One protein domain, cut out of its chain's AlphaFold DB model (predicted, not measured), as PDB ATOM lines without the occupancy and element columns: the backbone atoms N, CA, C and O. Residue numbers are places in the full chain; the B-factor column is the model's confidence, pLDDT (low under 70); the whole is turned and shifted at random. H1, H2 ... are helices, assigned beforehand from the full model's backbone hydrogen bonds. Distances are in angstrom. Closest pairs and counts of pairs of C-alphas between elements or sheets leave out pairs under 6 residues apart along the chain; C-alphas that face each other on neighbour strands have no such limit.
ATOM      1  N   GLN A 115      23.177  22.021   4.694       91.56
ATOM      2  CA  GLN A 115      21.969  21.235   4.956       91.56
ATOM      3  C   GLN A 115      22.072  19.831   4.360       91.56
ATOM      4  O   GLN A 115      21.724  18.861   5.029       91.56
ATOM      5  N   VAL A 116      22.597  19.721   3.136       91.81
ATOM      6  CA  VAL A 116      22.792  18.434   2.453       91.81
ATOM      7  C   VAL A 116      23.871  17.611   3.150       91.81
ATOM      8  O   VAL A 116      23.732  16.398   3.292       91.81
ATOM      9  N   GLN A 117      24.934  18.260   3.629       92.81
ATOM     10  CA  GLN A 117      25.965  17.591   4.423       92.81
ATOM     11  C   GLN A 117      25.408  17.072   5.750       92.81
ATOM     12  O   GLN A 117      25.671  15.928   6.115       92.81
ATOM     13  N   ALA A 118      24.607  17.879   6.452       94.44
ATOM     14  CA  ALA A 118      23.981  17.470   7.703       94.44
ATOM     15  C   ALA A 118      23.015  16.295   7.497       94.44
ATOM     16  O   ALA A 118      23.078  15.321   8.244       94.44
ATOM     17  N   SER A 119      22.158  16.346   6.471       91.38
ATOM     18  CA  SER A 119      21.238  15.243   6.172       91.38
ATOM     19  C   SER A 119      21.987  13.967   5.792       91.38
ATOM     20  O   SER A 119      21.655  12.901   6.301       91.38
ATOM     21  N   ALA A 120      23.038  14.074   4.971       92.06
ATOM     22  CA  ALA A 120      23.868  12.931   4.599       92.06
ATOM     23  C   ALA A 120      24.541  12.295   5.826       92.06
ATOM     24  O   ALA A 120      24.526  11.077   5.958       92.06
ATOM     25  N   TYR A 121      25.059  13.107   6.752       94.19
ATOM     26  CA  TYR A 121      25.643  12.618   8.000       94.19
ATOM     27  C   TYR A 121      24.608  11.889   8.875       94.19
ATOM     28  O   TYR A 121      24.888  10.809   9.391       94.19
ATOM     29  N   LEU A 122      23.398  12.445   9.023       92.81
ATOM     30  CA  LEU A 122      22.315  11.800   9.779       92.81
ATOM     31  C   LEU A 122      21.921  10.444   9.174       92.81
ATOM     32  O   LEU A 122      21.739   9.482   9.922       92.81
ATOM     33  N   GLU A 123      21.814  10.363   7.844       87.31
ATOM     34  CA  GLU A 123      21.448   9.143   7.114       87.31
ATOM     35  C   GLU A 123      22.548   8.075   7.132       87.31
ATOM     36  O   GLU A 123      22.249   6.887   7.299       87.31
ATOM     37  N   GLU A 124      23.806   8.485   6.941       88.88
ATOM     38  CA  GLU A 124      24.979   7.605   6.935       88.88
ATOM     39  C   GLU A 124      25.186   6.967   8.309       88.88
ATOM     40  O   GLU A 124      25.415   5.762   8.408       88.88
ATOM     41  N   HIS A 125      25.039   7.760   9.371       87.56
ATOM     42  CA  HIS A 125      25.230   7.304  10.744       87.56
ATOM     43  C   HIS A 125      23.957   6.787  11.417       87.56
ATOM     44  O   HIS A 125      24.001   6.464  12.603       87.56
ATOM     45  N   LYS A 126      22.840   6.692  10.684       85.56
ATOM     46  CA  LYS A 126      21.572   6.133  11.179       85.56
ATOM     47  C   LYS A 126      21.091   6.774  12.481       85.56
ATOM     48  O   LYS A 126      20.590   6.115  13.393       85.56
ATOM     49  N   ILE A 127      21.297   8.088  12.587       91.19
ATOM     50  CA  ILE A 127      21.042   8.833  13.823       91.19
ATOM     51  C   ILE A 127      19.540   8.895  14.104       91.19
ATOM     52  O   ILE A 127      19.134   8.798  15.260       91.19
ATOM     53  N   MET A 128      18.708   9.013  13.066       90.38
ATOM     54  CA  MET A 128      17.252   9.044  13.231       90.38
ATOM     55  C   MET A 128      16.722   7.709  13.755       90.38
ATOM     56  O   MET A 128      15.952   7.696  14.710       90.38
ATOM     57  N   GLU A 129      17.204   6.601  13.202       85.75
ATOM     58  CA  GLU A 129      16.857   5.247  13.623       85.75
ATOM     59  C   GLU A 129      17.278   4.987  15.082       85.75
ATOM     60  O   GLU A 129      16.524   4.395  15.855       85.75
ATOM     61  N   LEU A 130      18.441   5.505  15.501       87.69
ATOM     62  CA  LEU A 130      18.865   5.471  16.904       87.69
ATOM     63  C   LEU A 130      17.884   6.230  17.814       87.69
ATOM     64  O   LEU A 130      17.502   5.719  18.866       87.69
ATOM     65  N   PHE A 131      17.459   7.438  17.427       92.88
ATOM     66  CA  PHE A 131      16.483   8.211  18.202       92.88
ATOM     67  C   PHE A 131      15.117   7.522  18.278       92.88
ATOM     68  O   PHE A 131      14.489   7.553  19.337       92.88
ATOM     69  N   GLU A 132      14.663   6.894  17.193       90.19
ATOM     70  CA  GLU A 132      13.420   6.118  17.174       90.19
ATOM     71  C   GLU A 132      13.480   4.945  18.155       90.19
ATOM     72  O   GLU A 132      12.572   4.787  18.972       90.19
ATOM     73  N   MET A 133      14.573   4.180  18.142       87.56
ATOM     74  CA  MET A 133      14.794   3.073  19.074       87.56
ATOM     75  C   MET A 133      14.819   3.560  20.532       87.56
ATOM     76  O   MET A 133      14.080   3.042  21.368       87.56
ATOM     77  N   LEU A 134      15.604   4.600  20.844       91.94
ATOM     78  CA  LEU A 134      15.653   5.173  22.197       91.94
ATOM     79  C   LEU A 134      14.279   5.697  22.647       91.94
ATOM     80  O   LEU A 134      13.900   5.543  23.809       91.94
ATOM     81  N   GLY A 135      13.512   6.289  21.728       93.44
ATOM     82  CA  GLY A 135      12.145   6.734  21.978       93.44
ATOM     83  C   GLY A 135      11.204   5.577  22.314       93.44
ATOM     84  O   GLY A 135      10.432   5.678  23.267       93.44
ATOM     85  N   GLN A 136      11.295   4.461  21.589       91.38
ATOM     86  CA  GLN A 136      10.524   3.251  21.886       91.38
ATOM     87  C   GLN A 136      10.872   2.678  23.264       91.38
ATOM     88  O   GLN A 136       9.963   2.349  24.021       91.38
ATOM     89  N   MET A 137      12.156   2.630  23.635       89.62
ATOM     90  CA  MET A 137      12.579   2.160  24.964       89.62
ATOM     91  C   MET A 137      11.983   3.017  26.086       89.62
ATOM     92  O   MET A 137      11.445   2.485  27.053       89.62
ATOM     93  N   LEU A 138      11.997   4.345  25.930       95.00
ATOM     94  CA  LEU A 138      11.383   5.256  26.899       95.00
ATOM     95  C   LEU A 138       9.870   5.057  27.034       95.00
ATOM     96  O   LEU A 138       9.345   5.156  28.141       95.00
ATOM     97  N   LEU A 139       9.170   4.799  25.927       94.06
ATOM     98  CA  LEU A 139       7.726   4.555  25.936       94.06
ATOM     99  C   LEU A 139       7.363   3.195  26.540       94.06
ATOM    100  O   LEU A 139       6.316   3.084  27.170       94.06
ATOM    101  N   ASN A 140       8.210   2.184  26.347       89.69
ATOM    102  CA  ASN A 140       7.968   0.829  26.835       89.69
ATOM    103  C   ASN A 140       8.295   0.686  28.324       89.69
ATOM    104  O   ASN A 140       7.511   0.112  29.074       89.69
ATOM    105  N   GLU A 141       9.452   1.194  28.748       90.94
ATOM    106  CA  GLU A 141       9.938   1.024  30.121       90.94
ATOM    107  C   GLU A 141       9.449   2.138  31.051       90.94
ATOM    108  O   GLU A 141       9.316   1.926  32.255       90.94
ATOM    109  N   THR A 142       9.130   3.318  30.508       93.75
ATOM    110  CA  THR A 142       8.670   4.496  31.265       93.75
ATOM    111  C   THR A 142       9.496   4.757  32.536       93.75
ATOM    112  O   THR A 142       8.945   4.793  33.639       93.75
ATOM    113  N   PRO A 143      10.830   4.906  32.418       95.94
ATOM    114  CA  PRO A 143      11.707   5.032  33.576       95.94
ATOM    115  C   PRO A 143      11.422   6.317  34.362       95.94
ATOM    116  O   PRO A 143      11.120   7.362  33.781       95.94
ATOM    117  N   GLU A 144      11.586   6.257  35.686       94.94
ATOM    118  CA  GLU A 144      11.409   7.414  36.578       94.94
ATOM    119  C   GLU A 144      12.406   8.541  36.250       94.94
ATOM    120  O   GLU A 144      12.047   9.719  36.233       94.94
ATOM    121  N   GLU A 145      13.640   8.172  35.884       96.44
ATOM    122  CA  GLU A 145      14.680   9.099  35.435       96.44
ATOM    123  C   GLU A 145      15.117   8.795  33.984       96.44
ATOM    124  O   GLU A 145      15.949   7.917  33.745       96.44
ATOM    125  N   PRO A 146      14.621   9.539  32.974       95.75
ATOM    126  CA  PRO A 146      14.859   9.206  31.568       95.75
ATOM    127  C   PRO A 146      16.288   9.504  31.100       95.75
ATOM    128  O   PRO A 146      16.811   8.814  30.231       95.75
ATOM    129  N   ARG A 147      16.947  10.535  31.649       95.81
ATOM    130  CA  ARG A 147      18.309  10.906  31.220       95.81
ATOM    131  C   ARG A 147      19.351   9.847  31.609       95.81
ATOM    132  O   ARG A 147      20.072   9.432  30.707       95.81
ATOM    133  N   PRO A 148      19.452   9.402  32.879       96.88
ATOM    134  CA  PRO A 148      20.393   8.347  33.258       96.88
ATOM    135  C   PRO A 148      20.119   7.035  32.528       96.88
ATOM    136  O   PRO A 148      21.055   6.416  32.038       96.88
ATOM    137  N   PHE A 149      18.841   6.675  32.367       95.88
ATOM    138  CA  PHE A 149      18.438   5.505  31.594       95.88
ATOM    139  C   PHE A 149      19.000   5.533  30.164       95.88
ATOM    140  O   PHE A 149      19.668   4.595  29.740       95.88
ATOM    141  N   LEU A 150      18.802   6.635  29.430       94.88
ATOM    142  CA  LEU A 150      19.333   6.772  28.069       94.88
ATOM    143  C   LEU A 150      20.866   6.717  28.017       94.88
ATOM    144  O   LEU A 150      21.419   6.168  27.067       94.88
ATOM    145  N   VAL A 151      21.552   7.293  29.013       95.31
ATOM    146  CA  VAL A 151      23.020   7.228  29.106       95.31
ATOM    147  C   VAL A 151      23.472   5.779  29.256       95.31
ATOM    148  O   VAL A 151      24.338   5.349  28.500       95.31
ATOM    149  N   GLU A 152      22.842   5.010  30.145       93.81
ATOM    150  CA  GLU A 152      23.154   3.591  30.332       93.81
ATOM    151  C   GLU A 152      22.931   2.784  29.044       93.81
ATOM    152  O   GLU A 152      23.792   1.991  28.657       93.81
ATOM    153  N   GLN A 153      21.815   3.007  28.336       91.25
ATOM    154  CA  GLN A 153      21.547   2.303  27.077       91.25
ATOM    155  C   GLN A 153      22.594   2.625  26.004       91.25
ATOM    156  O   GLN A 153      23.104   1.724  25.338       91.25
ATOM    157  N   LEU A 154      22.979   3.897  25.867       91.31
ATOM    158  CA  LEU A 154      24.021   4.309  24.924       91.31
ATOM    159  C   LEU A 154      25.398   3.737  25.291       91.31
ATOM    160  O   LEU A 154      26.137   3.303  24.405       91.31
ATOM    161  N   GLU A 155      25.752   3.706  26.576       91.88
ATOM    162  CA  GLU A 155      26.997   3.099  27.057       91.88
ATOM    163  C   GLU A 155      27.031   1.594  26.783       91.88
ATOM    164  O   GLU A 155      28.035   1.088  26.276       91.88
ATOM    165  N   ARG A 156      25.915   0.899  27.030       87.50
ATOM    166  CA  ARG A 156      25.742  -0.525  26.722       87.50
ATOM    167  C   ARG A 156      25.965  -0.804  25.238       87.50
ATOM    168  O   ARG A 156      26.756  -1.680  24.904       87.50
ATOM    169  N   MET A 157      25.336  -0.029  24.351       83.56
ATOM    170  CA  MET A 157      25.512  -0.170  22.898       83.56
ATOM    171  C   MET A 157      26.946   0.136  22.450       83.56
ATOM    172  O   MET A 157      27.495  -0.545  21.586       83.56
ATOM    173  N   ASN A 158      27.586   1.147  23.043       85.44
ATOM    174  CA  ASN A 158      28.953   1.537  22.695       85.44
ATOM    175  C   ASN A 158      30.015   0.527  23.178       85.44
ATOM    176  O   ASN A 158      31.110   0.456  22.600       85.44
ATOM    177  N   ALA A 159      29.701  -0.236  24.230       84.75
ATOM    178  CA  ALA A 159      30.557  -1.269  24.806       84.75
ATOM    179  C   ALA A 159      30.580  -2.578  23.995       84.75
ATOM    180  O   ALA A 159      31.463  -3.409  24.220       84.75
ATOM    181  N   VAL A 160      29.657  -2.763  23.042       82.94
ATOM    182  CA  VAL A 160      29.621  -3.962  22.195       82.94
ATOM    183  C   VAL A 160      30.854  -4.018  21.284       82.94
ATOM    184  O   VAL A 160      31.249  -3.019  20.675       82.94
TER     185      VAL A 160
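This is residues 115 to 160 of the 227 residues of the protein "Hypothetical protein" of Coccolithus braarudii (UniProt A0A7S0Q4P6). A long helix, H2, has a shorter helix joined to each of its ends: H3 folds back from the last residues of H2 to make an open V, and H1 stands at the other end, set at a corner to H2 and lengthening the long axis. The three helices form no closed core, and the end of H3 with the last residues, 155 to 160, sticks out. The printed part has 46 residues with three named helices, in the order H1, H2, H3, and no named strand; the class is all helix. The whole is loose, with a radius of gyration of the C-alphas of 12.7 A, and elongated, spanning 38 by 23 by 14 A.

H2, residues 127 to 141, and H3, residues 146 to 158, are close but not clearly touching; their closest C-alphas, those of Leu 138 and Pro 146, are 7.0 A apart. They run opposite ways at a steep tilt of 54 degrees. H1, residues 115 to 124, is also close to H2 but not clearly touching, with the closest C-alphas, those of Leu 122 and Met 128, 6.7 A apart. H1 and H2 run the same way at a steep tilt of 60 degrees. H1 and H3 are apart. In H1, H2 and H3 every O i to N i+4 pair is within hydrogen-bond range.

H2 measures 21.2 A from C-alpha 127 at (21.042, 8.833, 13.823) to C-alpha 141. H3 measures 18.3 A and ends with C-alpha 158 at (28.953, 1.537, 22.695). H1 measures 14.1 A and begins with C-alpha 115 at (21.969, 21.235, 4.956).

The two C-alphas farthest apart, those of Val 116 and Glu 144, are 37.6 A apart. The links H1 to H2 and H2 to H3 are tight. Residues 120 to 126, of which 120 to 124 belong to H1, stand free. The printed part has no cut, its mean pLDDT is 91.3, and no printed residue is under 70.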